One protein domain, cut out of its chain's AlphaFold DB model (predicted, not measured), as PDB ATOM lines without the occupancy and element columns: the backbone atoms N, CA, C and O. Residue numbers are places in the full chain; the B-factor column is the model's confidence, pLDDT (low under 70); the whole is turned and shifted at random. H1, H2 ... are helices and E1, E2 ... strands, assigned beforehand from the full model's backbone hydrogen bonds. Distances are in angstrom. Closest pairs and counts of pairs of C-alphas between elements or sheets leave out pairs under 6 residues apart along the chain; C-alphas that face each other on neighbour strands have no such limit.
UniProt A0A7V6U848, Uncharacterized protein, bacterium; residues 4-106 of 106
ATOM      1  N   PRO A   4     -11.949  45.444 -23.246       92.94
ATOM      2  CA  PRO A   4     -12.880  45.884 -22.206       92.94
ATOM      3  C   PRO A   4     -13.317  44.761 -21.258       92.94
ATOM      4  O   PRO A   4     -13.550  45.004 -20.076       92.94
ATOM      5  N   GLU A   5     -13.422  43.531 -21.757       91.69
ATOM      6  CA  GLU A   5     -13.820  42.377 -20.955       91.69
ATOM      7  C   GLU A   5     -12.689  41.909 -20.032       91.69
ATOM      8  O   GLU A   5     -12.934  41.664 -18.851       91.69
ATOM      9  N   ILE A   6     -11.451  41.883 -20.538       88.38
ATOM     10  CA  ILE A   6     -10.245  41.630 -19.732       88.38
ATOM     11  C   ILE A   6     -10.160  42.644 -18.588       88.38
ATOM     12  O   ILE A   6      -9.986  42.269 -17.429       88.38
ATOM     13  N   LYS A   7     -10.339  43.935 -18.897       90.25
ATOM     14  CA  LYS A   7     -10.307  45.005 -17.897       90.25
ATOM     15  C   LYS A   7     -11.383  44.816 -16.822       90.25
ATOM     16  O   LYS A   7     -11.063  44.887 -15.641       90.25
ATOM     17  N   ARG A   8     -12.618  44.499 -17.221       94.44
ATOM     18  CA  ARG A   8     -13.727  44.232 -16.292       94.44
ATOM     19  C   ARG A   8     -13.421  43.068 -15.345       94.44
ATOM     20  O   ARG A   8     -13.706  43.159 -14.157       94.44
ATOM     21  N   LYS A   9     -12.841  41.978 -15.860       92.75
ATOM     22  CA  LYS A   9     -12.419  40.832 -15.041       92.75
ATOM     23  C   LYS A   9     -11.351  41.220 -14.017       92.75
ATOM     24  O   LYS A   9     -11.471  40.859 -12.851       92.75
ATOM     25  N   LEU A  10     -10.336  41.975 -14.441       89.88
ATOM     26  CA  LEU A  10      -9.278  42.464 -13.553       89.88
ATOM     27  C   LEU A  10      -9.839  43.367 -12.447       89.88
ATOM     28  O   LEU A  10      -9.498  43.179 -11.285       89.88
ATOM     29  N   GLU A  11     -10.710  44.316 -12.795       92.56
ATOM     30  CA  GLU A  11     -11.351  45.216 -11.827       92.56
ATOM     31  C   GLU A  11     -12.189  44.433 -10.809       92.56
ATOM     32  O   GLU A  11     -12.003  44.611  -9.607       92.56
ATOM     33  N   SER A  12     -13.013  43.487 -11.271       92.56
ATOM     34  CA  SER A  12     -13.819  42.626 -10.396       92.56
ATOM     35  C   SER A  12     -12.961  41.799  -9.434       92.56
ATOM     36  O   SER A  12     -13.288  41.701  -8.252       92.56
ATOM     37  N   PHE A  13     -11.864  41.208  -9.918       90.25
ATOM     38  CA  PHE A  13     -10.955  40.424  -9.080       90.25
ATOM     39  C   PHE A  13     -10.258  41.298  -8.024       90.25
ATOM     40  O   PHE A  13     -10.158  40.918  -6.859       90.25
ATOM     41  N   LEU A  14      -9.818  42.504  -8.400       88.62
ATOM     42  CA  LEU A  14      -9.195  43.449  -7.468       88.62
ATOM     43  C   LEU A  14     -10.168  43.921  -6.379       88.62
ATOM     44  O   LEU A  14      -9.785  43.996  -5.211       88.62
ATOM     45  N   GLU A  15     -11.417  44.215  -6.742       91.12
ATOM     46  CA  GLU A  15     -12.465  44.586  -5.784       91.12
ATOM     47  C   GLU A  15     -12.743  43.464  -4.779       91.12
ATOM     48  O   GLU A  15     -12.923  43.720  -3.587       91.12
ATOM     49  N   GLU A  16     -12.745  42.215  -5.242       91.12
ATOM     50  CA  GLU A  16     -12.924  41.051  -4.385       91.12
ATOM     51  C   GLU A  16     -11.781  40.895  -3.375       91.12
ATOM     52  O   GLU A  16     -12.035  40.785  -2.170       91.12
ATOM     53  N   ILE A  17     -10.531  40.965  -3.842       87.50
ATOM     54  CA  ILE A  17      -9.340  40.896  -2.986       87.50
ATOM     55  C   ILE A  17      -9.357  42.013  -1.941       87.50
ATOM     56  O   ILE A  17      -9.156  41.745  -0.755       87.50
ATOM     57  N   GLU A  18      -9.628  43.262  -2.337       86.56
ATOM     58  CA  GLU A  18      -9.668  44.390  -1.397       86.56
ATOM     59  C   GLU A  18     -10.811  44.260  -0.381       86.56
ATOM     60  O   GLU A  18     -10.624  44.579   0.799       86.56
ATOM     61  N   ARG A  19     -11.971  43.731  -0.790       90.19
ATOM     62  CA  ARG A  19     -13.093  43.451   0.117       90.19
ATOM     63  C   ARG A  19     -12.713  42.412   1.171       90.19
ATOM     64  O   ARG A  19     -12.918  42.650   2.362       90.19
ATOM     65  N   VAL A  20     -12.157  41.275   0.751       88.38
ATOM     66  CA  VAL A  20     -11.756  40.188   1.661       88.38
ATOM     67  C   VAL A  20     -10.627  40.655   2.580       88.38
ATOM     68  O   VAL A  20     -10.730  40.537   3.801       88.38
ATOM     69  N   LYS A  21      -9.591  41.293   2.031       84.19
ATOM     70  CA  LYS A  21      -8.496  41.881   2.812       84.19
ATOM     71  C   LYS A  21      -9.008  42.864   3.864       84.19
ATOM     72  O   LYS A  21      -8.584  42.777   5.010       84.19
ATOM     73  N   SER A  22      -9.923  43.769   3.517       85.25
ATOM     74  CA  SER A  22     -10.465  44.749   4.473       85.25
ATOM     75  C   SER A  22     -11.203  44.088   5.641       85.25
ATOM     76  O   SER A  22     -11.201  44.618   6.749       85.25
ATOM     77  N   ARG A  23     -11.802  42.912   5.416       86.81
ATOM     78  CA  ARG A  23     -12.480  42.124   6.453       86.81
ATOM     79  C   ARG A  23     -11.503  41.430   7.405       86.81
ATOM     80  O   ARG A  23     -11.740  41.433   8.609       86.81
ATOM     81  N   PHE A  24     -10.443  40.821   6.877       80.38
ATOM     82  CA  PHE A  24      -9.514  39.997   7.665       80.38
ATOM     83  C   PHE A  24      -8.308  40.770   8.208       80.38
ATOM     84  O   PHE A  24      -7.770  40.430   9.258       80.38
ATOM     85  N   PHE A  25      -7.901  41.831   7.519       77.31
ATOM     86  CA  PHE A  25      -6.676  42.582   7.779       77.31
ATOM     87  C   PHE A  25      -6.898  44.107   7.700       77.31
ATOM     88  O   PHE A  25      -6.167  44.793   6.981       77.31
ATOM     89  N   PRO A  26      -7.866  44.683   8.444       75.88
ATOM     90  CA  PRO A  26      -8.257  46.092   8.303       75.88
ATOM     91  C   PRO A  26      -7.122  47.092   8.586       75.88
ATOM     92  O   PRO A  26      -7.148  48.211   8.080       75.88
ATOM     93  N   SER A  27      -6.120  46.690   9.373       69.19
ATOM     94  CA  SER A  27      -5.000  47.542   9.805       69.19
ATOM     95  C   SER A  27      -3.642  47.127   9.220       69.19
ATOM     96  O   SER A  27      -2.618  47.694   9.601       69.19
ATOM     97  N   LEU A  28      -3.592  46.112   8.347       62.62
ATOM     98  CA  LEU A  28      -2.331  45.554   7.848       62.62
ATOM     99  C   LEU A  28      -1.884  46.284   6.570       62.62
ATOM    100  O   LEU A  28      -2.621  46.369   5.587       62.62
ATOM    101  N   ASN A  29      -0.650  46.798   6.563       57.22
ATOM    102  CA  ASN A  29      -0.072  47.452   5.387       57.22
ATOM    103  C   ASN A  29       0.075  46.456   4.223       57.22
ATOM    104  O   ASN A  29       0.713  45.414   4.371       57.22
ATOM    105  N   LEU A  30      -0.426  46.826   3.037       52.78
ATOM    106  CA  LEU A  30      -0.392  46.006   1.812       52.78
ATOM    107  C   LEU A  30       1.028  45.518   1.446       52.78
ATOM    108  O   LEU A  30       1.192  44.466   0.839       52.78
ATOM    109  N   ILE A  31       2.062  46.272   1.832       49.88
ATOM    110  CA  ILE A  31       3.475  45.937   1.589       49.88
ATOM    111  C   ILE A  31       3.909  44.692   2.384       49.88
ATOM    112  O   ILE A  31       4.664  43.877   1.863       49.88
ATOM    113  N   ILE A  32       3.405  44.505   3.612       51.91
ATOM    114  CA  ILE A  32       3.688  43.310   4.429       51.91
ATOM    115  C   ILE A  32       2.988  42.089   3.822       51.91
ATOM    116  O   ILE A  32       3.584  41.019   3.743       51.91
ATOM    117  N   ILE A  33       1.765  42.281   3.315       58.41
ATOM    118  CA  ILE A  33       1.020  41.253   2.582       58.41
ATOM    119  C   ILE A  33       1.800  40.831   1.335       58.41
ATOM    120  O   ILE A  33       2.049  39.655   1.182       58.41
ATOM    121  N   ARG A  34       2.301  41.738   0.490       55.47
ATOM    122  CA  ARG A  34       3.028  41.340  -0.739       55.47
ATOM    123  C   ARG A  34       4.296  40.505  -0.516       55.47
ATOM    124  O   ARG A  34       4.697  39.779  -1.414       55.47
ATOM    125  N   ASN A  35       4.940  40.616   0.646       63.72
ATOM    126  CA  ASN A  35       6.113  39.793   0.972       63.72
ATOM    127  C   ASN A  35       5.741  38.408   1.521       63.72
ATOM    128  O   ASN A  35       6.587  37.517   1.524       63.72
ATOM    129  N   LEU A  36       4.509  38.245   2.009       70.81
ATOM    130  CA  LEU A  36       3.988  37.002   2.578       70.81
ATOM    131  C   LEU A  36       2.990  36.305   1.650       70.81
ATOM    132  O   LEU A  36       2.807  35.104   1.760       70.81
ATOM    133  N   PHE A  37       2.356  37.042   0.746       78.94
ATOM    134  CA  PHE A  37       1.271  36.617  -0.120       78.94
ATOM    135  C   PHE A  37       1.638  36.967  -1.555       78.94
ATOM    136  O   PHE A  37       1.813  38.140  -1.897       78.94
ATOM    137  N   ASP A  38       1.700  35.940  -2.386       84.69
ATOM    138  CA  ASP A  38       1.767  36.080  -3.827       84.69
ATOM    139  C   ASP A  38       0.384  35.768  -4.403       84.69
ATOM    140  O   ASP A  38      -0.274  34.800  -4.015       84.69
ATOM    141  N   THR A  39      -0.110  36.640  -5.272       87.19
ATOM    142  CA  THR A  39      -1.404  36.465  -5.932       87.19
ATOM    143  C   THR A  39      -1.262  36.874  -7.381       87.19
ATOM    144  O   THR A  39      -0.902  38.012  -7.690       87.19
ATOM    145  N   TYR A  40      -1.582  35.942  -8.266       89.56
ATOM    146  CA  TYR A  40      -1.527  36.115  -9.703       89.56
ATOM    147  C   TYR A  40      -2.906  35.864 -10.303       89.56
ATOM    148  O   TYR A  40      -3.606  34.926  -9.926       89.56
ATOM    149  N   TYR A  41      -3.282  36.703 -11.268       92.62
ATOM    150  CA  TYR A  41      -4.479  36.497 -12.067       92.62
ATOM    151  C   TYR A  41      -4.205  36.795 -13.537       92.62
ATOM    152  O   TYR A  41      -3.778  37.894 -13.898       92.62
ATOM    153  N   ASN A  42      -4.495  35.820 -14.394       92.69
ATOM    154  CA  ASN A  42      -4.558  35.989 -15.834       92.69
ATOM    155  C   ASN A  42      -6.023  35.982 -16.280       92.69
ATOM    156  O   ASN A  42      -6.670  34.941 -16.378       92.69
ATOM    157  N   ALA A  43      -6.538  37.166 -16.600       92.50
ATOM    158  CA  ALA A  43      -7.919  37.340 -17.031       92.50
ATOM    159  C   ALA A  43      -8.240  36.686 -18.390       92.50
ATOM    160  O   ALA A  43      -9.409  36.388 -18.644       92.50
ATOM    161  N   GLU A  44      -7.242  36.441 -19.250       91.50
ATOM    162  CA  GLU A  44      -7.456  35.857 -20.580       91.50
ATOM    163  C   GLU A  44      -7.907  34.398 -20.506       91.50
ATOM    164  O   GLU A  44      -8.780  33.987 -21.270       91.50
ATOM    165  N   ASN A  45      -7.332  33.627 -19.581       92.56
ATOM    166  CA  ASN A  45      -7.621  32.202 -19.398       92.56
ATOM    167  C   ASN A  45      -8.203  31.866 -18.017       92.56
ATOM    168  O   ASN A  45      -8.391  30.696 -17.704       92.56
ATOM    169  N   ASP A  46      -8.498  32.886 -17.216       93.06
ATOM    170  CA  ASP A  46      -8.984  32.770 -15.843       93.06
ATOM    171  C   ASP A  46      -8.042  32.013 -14.892       93.06
ATOM    172  O   ASP A  46      -8.483  31.473 -13.875       93.06
ATOM    173  N   ARG A  47      -6.737  31.986 -15.198       95.50
ATOM    174  CA  ARG A  47      -5.746  31.386 -14.306       95.50
ATOM    175  C   ARG A  47      -5.601  32.233 -13.049       95.50
ATOM    176  O   ARG A  47      -5.302  33.421 -13.154       95.50
ATOM    177  N   LYS A  48      -5.764  31.613 -11.889       94.75
ATOM    178  CA  LYS A  48      -5.582  32.216 -10.569       94.75
ATOM    179  C   LYS A  48      -4.526  31.406  -9.830       94.75
ATOM    180  O   LYS A  48      -4.615  30.182  -9.806       94.75
ATOM    181  N   ASP A  49      -3.562  32.084  -9.225       93.75
ATOM    182  CA  ASP A  49      -2.605  31.469  -8.311       93.75
ATOM    183  C   ASP A  49      -2.575  32.292  -7.019       93.75
ATOM    184  O   ASP A  49      -2.467  33.520  -7.046       93.75
ATOM    185  N   PHE A  50      -2.655  31.610  -5.886       92.00
ATOM    186  CA  PHE A  50      -2.544  32.166  -4.547       92.00
ATOM    187  C   PHE A  50      -1.455  31.397  -3.816       92.00
ATOM    188  O   PHE A  50      -1.491  30.170  -3.779       92.00
ATOM    189  N   ALA A  51      -0.498  32.082  -3.203       90.12
ATOM    190  CA  ALA A  51       0.540  31.428  -2.422       90.12
ATOM    191  C   ALA A  51       0.905  32.236  -1.182       90.12
ATOM    192  O   ALA A  51       0.974  33.463  -1.225       90.12
ATOM    193  N   ILE A  52       1.205  31.535  -0.088       87.56
ATOM    194  CA  ILE A  52       1.946  32.114   1.028       87.56
ATOM    195  C   ILE A  52       3.425  31.810   0.822       87.56
ATOM    196  O   ILE A  52       3.810  30.642   0.707       87.56
ATOM    197  N   ILE A  53       4.253  32.848   0.841       84.75
ATOM    198  CA  ILE A  53       5.706  32.744   0.775       84.75
ATOM    199  C   ILE A  53       6.296  33.156   2.125       84.75
ATOM    200  O   ILE A  53       6.062  34.255   2.614       84.75
ATOM    201  N   TYR A  54       7.108  32.289   2.724       78.69
ATOM    202  CA  TYR A  54       7.867  32.591   3.934       78.69
ATOM    203  C   TYR A  54       9.333  32.223   3.717       78.69
ATOM    204  O   TYR A  54       9.647  31.137   3.233       78.69
ATOM    205  N   GLN A  55      10.242  33.158   4.014       79.12
ATOM    206  CA  GLN A  55      11.687  33.005   3.778       79.12
ATOM    207  C   GLN A  55      12.031  32.529   2.347       79.12
ATOM    208  O   GLN A  55      12.931  31.717   2.138       79.12
ATOM    209  N   GLY A  56      11.290  33.024   1.349       80.62
ATOM    210  CA  GLY A  56      11.488  32.678  -0.061       80.62
ATOM    211  C   GLY A  56      10.982  31.290  -0.468       80.62
ATOM    212  O   GLY A  56      11.251  30.862  -1.588       80.62
ATOM    213  N   LYS A  57      10.255  30.584   0.407       84.44
ATOM    214  CA  LYS A  57       9.646  29.282   0.113       84.44
ATOM    215  C   LYS A  57       8.130  29.360   0.192       84.44
ATOM    216  O   LYS A  57       7.590  29.996   1.095       84.44
ATOM    217  N   ARG A  58       7.447  28.674  -0.727       89.50
ATOM    218  CA  ARG A  58       6.001  28.468  -0.640       89.50
ATOM    219  C   ARG A  58       5.697  27.567   0.548       89.50
ATOM    220  O   ARG A  58       6.257  26.479   0.644       89.50
ATOM    221  N   ILE A  59       4.810  28.025   1.421       89.94
ATOM    222  CA  ILE A  59       4.309  27.230   2.544       89.94
ATOM    223  C   ILE A  59       2.851  26.826   2.350       89.94
ATOM    224  O   ILE A  59       2.444  25.839   2.917       89.94
ATOM    225  N   LEU A  60       2.064  27.535   1.543       91.94
ATOM    226  CA  LEU A  60       0.697  27.159   1.170       91.94
ATOM    227  C   LEU A  60       0.426  27.713  -0.228       91.94
ATOM    228  O   LEU A  60       0.996  28.744  -0.589       91.94
ATOM    229  N   GLY A  61      -0.461  27.090  -0.994       93.56
ATOM    230  CA  GLY A  61      -1.036  27.735  -2.163       93.56
ATOM    231  C   GLY A  61      -2.282  27.060  -2.713       93.56
ATOM    232  O   GLY A  61      -2.618  25.943  -2.332       93.56
ATOM    233  N   TYR A  62      -2.937  27.770  -3.618       96.12
ATOM    234  CA  TYR A  62      -4.057  27.317  -4.426       96.12
ATOM    235  C   TYR A  62      -3.853  27.835  -5.836       96.12
ATOM    236  O   TYR A  62      -3.629  29.031  -6.014       96.12
ATOM    237  N   ASP A  63      -3.975  26.974  -6.832       96.12
ATOM    238  CA  ASP A  63      -4.031  27.421  -8.213       96.12
ATOM    239  C   ASP A  63      -4.868  26.480  -9.072       96.12
ATOM    240  O   ASP A  63      -5.266  25.387  -8.658       96.12
ATOM    241  N   ASN A  64      -5.199  26.964 -10.264       96.94
ATOM    242  CA  ASN A  64      -5.992  26.242 -11.247       96.94
ATOM    243  C   ASN A  64      -5.200  25.926 -12.521       96.94
ATOM    244  O   ASN A  64      -5.787  25.809 -13.603       96.94
ATOM    245  N   LEU A  65      -3.872  25.785 -12.429       94.19
ATOM    246  CA  LEU A  65      -3.079  25.316 -13.557       94.19
ATOM    247  C   LEU A  65      -3.433  23.848 -13.856       94.19
ATOM    248  O   LEU A  65      -2.937  22.916 -13.231       94.19
ATOM    249  N   GLY A  66      -4.309  23.650 -14.841       93.31
ATOM    250  CA  GLY A  66      -4.888  22.348 -15.182       93.31
ATOM    251  C   GLY A  66      -6.241  22.134 -14.503       93.31
ATOM    252  O   GLY A  66      -7.269  22.189 -15.172       93.31
ATOM    253  N   GLU A  67      -6.242  21.911 -13.190       95.12
ATOM    254  CA  GLU A  67      -7.445  21.821 -12.352       95.12
ATOM    255  C   GLU A  67      -7.192  22.507 -11.008       95.12
ATOM    256  O   GLU A  67      -6.038  22.691 -10.623       95.12
ATOM    257  N   TRP A  68      -8.256  22.881 -10.297       97.75
ATOM    258  CA  TRP A  68      -8.120  23.440  -8.956       97.75
ATOM    259  C   TRP A  68      -7.438  22.445  -8.023       97.75
ATOM    260  O   TRP A  68      -7.864  21.295  -7.863       97.75
ATOM    261  N   HIS A  69      -6.350  22.891  -7.411       97.50
ATOM    262  CA  HIS A  69      -5.639  22.111  -6.422       97.50
ATOM    263  C   HIS A  69      -5.000  22.995  -5.360       97.50
ATOM    264  O   HIS A  69      -4.725  24.179  -5.549       97.50
ATOM    265  N   LYS A  70      -4.762  22.363  -4.218       96.62
ATOM    266  CA  LYS A  70      -4.144  22.931  -3.037       96.62
ATOM    267  C   LYS A  70      -2.731  22.391  -2.863       96.62
ATOM    268  O   LYS A  70      -2.502  21.181  -2.928       96.62
ATOM    269  N   HIS A  71      -1.826  23.295  -2.524       95.25
ATOM    270  CA  HIS A  71      -0.517  23.033  -1.943       95.25
ATOM    271  C   HIS A  71      -0.613  23.223  -0.420       95.25
ATOM    272  O   HIS A  71      -0.593  24.365   0.039       95.25
ATOM    273  N   PRO A  72      -0.795  22.153   0.376       94.00
ATOM    274  CA  PRO A  72      -1.068  22.248   1.811       94.00
ATOM    275  C   PRO A  72       0.160  22.667   2.630       94.00
ATOM    276  O   PRO A  72       1.295  22.410   2.233       94.00
ATOM    277  N   PHE A  73      -0.083  23.220   3.822       91.38
ATOM    278  CA  PHE A  73       0.964  23.666   4.749       91.38
ATOM    279  C   PHE A  73       1.939  22.564   5.162       91.38
ATOM    280  O   PHE A  73       3.151  22.765   5.199       91.38
ATOM    281  N   GLU A  74       1.414  21.374   5.425       89.75
ATOM    282  CA  GLU A  74       2.195  20.224   5.865       89.75
ATOM    283  C   GLU A  74       3.096  19.662   4.751       89.75
ATOM    284  O   GLU A  74       4.116  19.038   5.042       89.75
ATOM    285  N   ASN A  75       2.728  19.864   3.480       92.75
ATOM    286  CA  ASN A  75       3.513  19.429   2.325       92.75
ATOM    287  C   ASN A  75       3.261  20.329   1.094       92.75
ATOM    288  O   ASN A  75       2.457  19.963   0.224       92.75
ATOM    289  N   PRO A  76       3.969  21.469   0.978       92.69
ATOM    290  CA  PRO A  76       3.728  22.465  -0.073       92.69
ATOM    291  C   PRO A  76       4.051  21.998  -1.500       92.69
ATOM    292  O   PRO A  76       3.688  22.677  -2.463       92.69
ATOM    293  N   ASP A  77       4.739  20.865  -1.656       94.25
ATOM    294  CA  ASP A  77       5.055  20.265  -2.960       94.25
ATOM    295  C   ASP A  77       3.961  19.299  -3.440       94.25
ATOM    296  O   ASP A  77       3.904  18.932  -4.617       94.25
ATOM    297  N   SER A  78       3.060  18.880  -2.547       95.88
ATOM    298  CA  SER A  78       1.917  18.050  -2.928       95.88
ATOM    299  C   SER A  78       0.842  18.857  -3.658       95.88
ATOM    300  O   SER A  78       0.754  20.076  -3.511       95.88
ATOM    301  N   HIS A  79       0.050  18.162  -4.475       96.31
ATOM    302  CA  HIS A  79      -1.048  18.730  -5.257       96.31
ATOM    303  C   HIS A  79      -2.325  17.979  -4.880       96.31
ATOM    304  O   HIS A  79      -2.554  16.851  -5.324       96.31
ATOM    305  N   LEU A  80      -3.128  18.569  -4.000       96.50
ATOM    306  CA  LEU A  80      -4.383  17.978  -3.547       96.50
ATOM    307  C   LEU A  80      -5.528  18.600  -4.336       96.50
ATOM    308  O   LEU A  80      -5.805  19.782  -4.166       96.50
ATOM    309  N   LYS A  81      -6.185  17.818  -5.195       97.31
ATOM    310  CA  LYS A  81      -7.352  18.293  -5.953       97.31
ATOM    311  C   LYS A  81      -8.403  18.881  -5.013       97.31
ATOM    312  O   LYS A  81      -8.701  18.285  -3.976       97.31
ATOM    313  N   CYS A  82      -8.980  20.006  -5.405       96.06
ATOM    314  CA  CYS A  82     -10.063  20.655  -4.681       96.06
ATOM    315  C   CYS A  82     -11.076  21.268  -5.653       96.06
ATOM    316  O   CYS A  82     -10.852  21.326  -6.860       96.06
ATOM    317  N   GLU A  83     -12.215  21.699  -5.118       96.56
ATOM    318  CA  GLU A  83     -13.111  22.602  -5.842       96.56
ATOM    319  C   GLU A  83     -12.489  24.008  -5.911       96.56
ATOM    320  O   GLU A  83     -11.471  24.265  -5.260       96.56
ATOM    321  N   GLU A  84     -13.069  24.903  -6.716       96.12
ATOM    322  CA  GLU A  84     -12.668  26.315  -6.714       96.12
ATOM    323  C   GLU A  84     -12.860  26.881  -5.303       96.12
ATOM    324  O   GLU A  84     -13.992  26.891  -4.819       96.12
ATOM    325  N   PRO A  85     -11.782  27.307  -4.624       94.38
ATOM    326  CA  PRO A  85     -11.905  27.871  -3.294       94.38
ATOM    327  C   PRO A  85     -12.443  29.299  -3.382       94.38
ATOM    328  O   PRO A  85     -12.058  30.076  -4.260       94.38
ATOM    329  N   GLU A  86     -13.261  29.690  -2.412       94.12
ATOM    330  CA  GLU A  86     -13.604  31.100  -2.248       94.12
ATOM    331  C   GLU A  86     -12.371  31.870  -1.741       94.12
ATOM    332  O   GLU A  86     -11.632  31.396  -0.871       94.12
ATOM    333  N   ILE A  87     -12.157  33.108  -2.207       89.88
ATOM    334  CA  ILE A  87     -11.016  33.935  -1.752       89.88
ATOM    335  C   ILE A  87     -11.040  34.113  -0.225       89.88
ATOM    336  O   ILE A  87     -10.002  34.145   0.437       89.88
ATOM    337  N   GLU A  88     -12.234  34.185   0.363       90.69
ATOM    338  CA  GLU A  88     -12.406  34.238   1.812       90.69
ATOM    339  C   GLU A  88     -11.898  32.974   2.529       90.69
ATOM    340  O   GLU A  88     -11.300  33.092   3.599       90.69
ATOM    341  N   GLU A  89     -12.100  31.782   1.969       91.44
ATOM    342  CA  GLU A  89     -11.624  30.524   2.559       91.44
ATOM    343  C   GLU A  89     -10.101  30.457   2.547       91.44
ATOM    344  O   GLU A  89      -9.493  30.122   3.567       91.44
ATOM    345  N   ILE A  90      -9.489  30.886   1.438       89.38
ATOM    346  CA  ILE A  90      -8.036  31.023   1.324       89.38
ATOM    347  C   ILE A  90      -7.517  31.945   2.434       89.38
ATOM    348  O   ILE A  90      -6.624  31.570   3.189       89.38
ATOM    349  N   PHE A  91      -8.103  33.134   2.597       86.38
ATOM    350  CA  PHE A  91      -7.659  34.098   3.612       86.38
ATOM    351  C   PHE A  91      -7.831  33.585   5.050       86.38
ATOM    352  O   PHE A  91      -6.978  33.863   5.896       86.38
ATOM    353  N   ARG A  92      -8.900  32.831   5.338       88.12
ATOM    354  CA  ARG A  92      -9.108  32.198   6.652       88.12
ATOM    355  C   ARG A  92      -8.037  31.166   6.961       88.12
ATOM    356  O   ARG A  92      -7.433  31.227   8.025       88.12
ATOM    357  N   GLU A  93      -7.760  30.267   6.023       88.69
ATOM    358  CA  GLU A  93      -6.724  29.259   6.222       88.69
ATOM    359  C   GLU A  93      -5.346  29.898   6.429       88.69
ATOM    360  O   GLU A  93      -4.561  29.461   7.272       88.69
ATOM    361  N   ILE A  94      -5.062  30.975   5.699       80.75
ATOM    362  CA  ILE A  94      -3.816  31.713   5.874       80.75
ATOM    363  C   ILE A  94      -3.707  32.273   7.298       80.75
ATOM    364  O   ILE A  94      -2.653  32.149   7.922       80.75
ATOM    365  N   LEU A  95      -4.777  32.861   7.838       81.75
ATOM    366  CA  LEU A  95      -4.793  33.336   9.225       81.75
ATOM    367  C   LEU A  95      -4.538  32.213  10.230       81.75
ATOM    368  O   LEU A  95      -3.761  32.408  11.166       81.75
ATOM    369  N   ASP A  96      -5.148  31.050  10.016       86.31
ATOM    370  CA  ASP A  96      -4.957  29.887  10.881       86.31
ATOM    371  C   ASP A  96      -3.491  29.425  10.872       86.31
ATOM    372  O   ASP A  96      -2.917  29.131  11.923       86.31
ATOM    373  N   ILE A  97      -2.843  29.420   9.703       83.25
ATOM    374  CA  ILE A  97      -1.418  29.083   9.568       83.25
ATOM    375  C   ILE A  97      -0.532  30.130  10.241       83.25
ATOM    376  O   ILE A  97       0.388  29.765  10.972       83.25
ATOM    377  N   LEU A  98      -0.804  31.423  10.046       77.25
ATOM    378  CA  LEU A  98      -0.037  32.490  10.694       77.25
ATOM    379  C   LEU A  98      -0.141  32.418  12.226       77.25
ATOM    380  O   LEU A  98       0.853  32.655  12.915       77.25
ATOM    381  N   ASP A  99      -1.306  32.057  12.775       79.81
ATOM    382  CA  ASP A  99      -1.466  31.856  14.219       79.81
ATOM    383  C   ASP A  99      -0.711  30.618  14.728       79.81
ATOM    384  O   ASP A  99      -0.113  30.677  15.805       79.81
ATOM    385  N   ARG A 100      -0.678  29.525  13.950       78.88
ATOM    386  CA  ARG A 100       0.135  28.328  14.251       78.88
ATOM    387  C   ARG A 100       1.627  28.664  14.283       78.88
ATOM    388  O   ARG A 100       2.273  28.410  15.293       78.88
ATOM    389  N   VAL A 101       2.142  29.314  13.237       72.62
ATOM    390  CA  VAL A 101       3.561  29.706  13.146       72.62
ATOM    391  C   VAL A 101       3.954  30.627  14.304       72.62
ATOM    392  O   VAL A 101       4.977  30.403  14.940       72.62
ATOM    393  N   ARG A 102       3.118  31.617  14.650       69.62
ATOM    394  CA  ARG A 102       3.376  32.509  15.793       69.62
ATOM    395  C   ARG A 102       3.453  31.762  17.131       69.62
ATOM    396  O   ARG A 102       4.197  32.184  18.010       69.62
ATOM    397  N   LYS A 103       2.647  30.714  17.319       65.56
ATOM    398  CA  LYS A 103       2.633  29.911  18.552       65.56
ATOM    399  C   LYS A 103       3.843  28.989  18.667       65.56
ATOM    400  O   LYS A 103       4.285  28.769  19.783       65.56
ATOM    401  N   ASP A 104       4.368  28.497  17.550       60.22
ATOM    402  CA  ASP A 104       5.570  27.653  17.529       60.22
ATOM    403  C   ASP A 104       6.871  28.463  17.748       60.22
ATOM    404  O   ASP A 104       7.915  27.888  18.056       60.22
ATOM    405  N   GLU A 105       6.819  29.795  17.613       51.59
ATOM    406  CA  GLU A 105       7.923  30.728  17.903       51.59
ATOM    407  C   GLU A 105       7.947  31.254  19.364       51.59
ATOM    408  O   GLU A 105       8.866  32.002  19.717       51.59
ATOM    409  N   LEU A 106       6.975  30.883  20.219       41.38
ATOM    410  CA  LEU A 106       6.877  31.249  21.651       41.38
ATOM    411  C   LEU A 106       7.143  30.054  22.578       41.38
ATOM    412  O   LEU A 106       7.756  30.291  23.646       41.38
TER     413      LEU A 106
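AT A GLANCE: This is residues 4 to 106 of the 106 residues of an uncharacterized protein of bacterium (UniProt A0A7V6U848). A twisted sheet of four strands has two long helices, H1 and H3, on one face, with H1 near the edge strand E1 and H3 over E2 and E3. The end of H1 overlaps the beginning of H3, and the two run on the same way along the longest axis; residues 99 to 106 stick out past the body. Short H2 sits beside the strands at the sheet's level. The printed part has 103 residues, with three named helices and four named strands that follow along the chain as H1, H2, E1, E2, E3, E4, H3; the sheet order is E1, E2, E3, E4, antiparallel throughout, and the class is mixed, helices and strands. The whole is compact, with a radius of gyration of the C-alphas of 14.1 A, yet elongated, spanning 50 by 33 by 22 A.

HOW THE PARTS SIT: H1, residues 4 to 24, is on the sheet, its closest pair with E1, residues 37 to 42, being the C-alphas of Leu 10 and Tyr 41, 7.8 A apart. H2, residues 30 to 36, is on the sheet at the sheet's level, with a height of 0.4 A; it is apart from H1. The closest C-alphas of H2 and E2, residues 47 to 54, are those of Leu 36 and Ile 53, 4.9 A apart. E1 to E4 form a meander, each strand the antiparallel neighbour of the one before. In the hairpin of E1 and E2, N 38 and O 51 are 2.8 A apart, within hydrogen-bond range. E2 and E3, residues 57 to 63, form a hairpin with N 52 and O 60 at 2.8 A. E3 and E4, residues 69 to 71, form another, with N 71 and O 61 at 2.8 A. Residues 69 to 70 of E4 also pair, antiparallel, with residues 80 to 81. H3, residues 87 to 104, lies over E2 and E3 at a height of 9.9 A over the sheet, along the strands, at 10 degrees to E2 on the local plane. H1 and H3 make two layers with the sheet, helices on one face of it. Residues 16 to 24 of H1 touch residues 87 to 92 of H3, at a steep tilt of 40 degrees, the same way; the closest C-alphas, of Val 20 and Glu 88, are 6.0 A apart. In H1, H2 and H3 every O i to N i+4 pair is within hydrogen-bond range.

IN THESE COORDINATES: H1 begins at C-alpha 4 (-12.880, 45.884, -22.206) and is 30.6 A long. E2, the longest strand, measures 22.8 A, and H3 26.2 A, ending at C-alpha 104 (5.570, 27.653, 17.529).

THE WHOLE: The C-alphas of Pro 4 and Leu 106, the two farthest apart, are 50.3 A apart. The printed part has no cut. The link from E4 to H3, residues 72 to 86, is long; the other links are tight. The mean pLDDT of the printed part is 85.2, with residues 27 to 35 and 102 to 106 under 70.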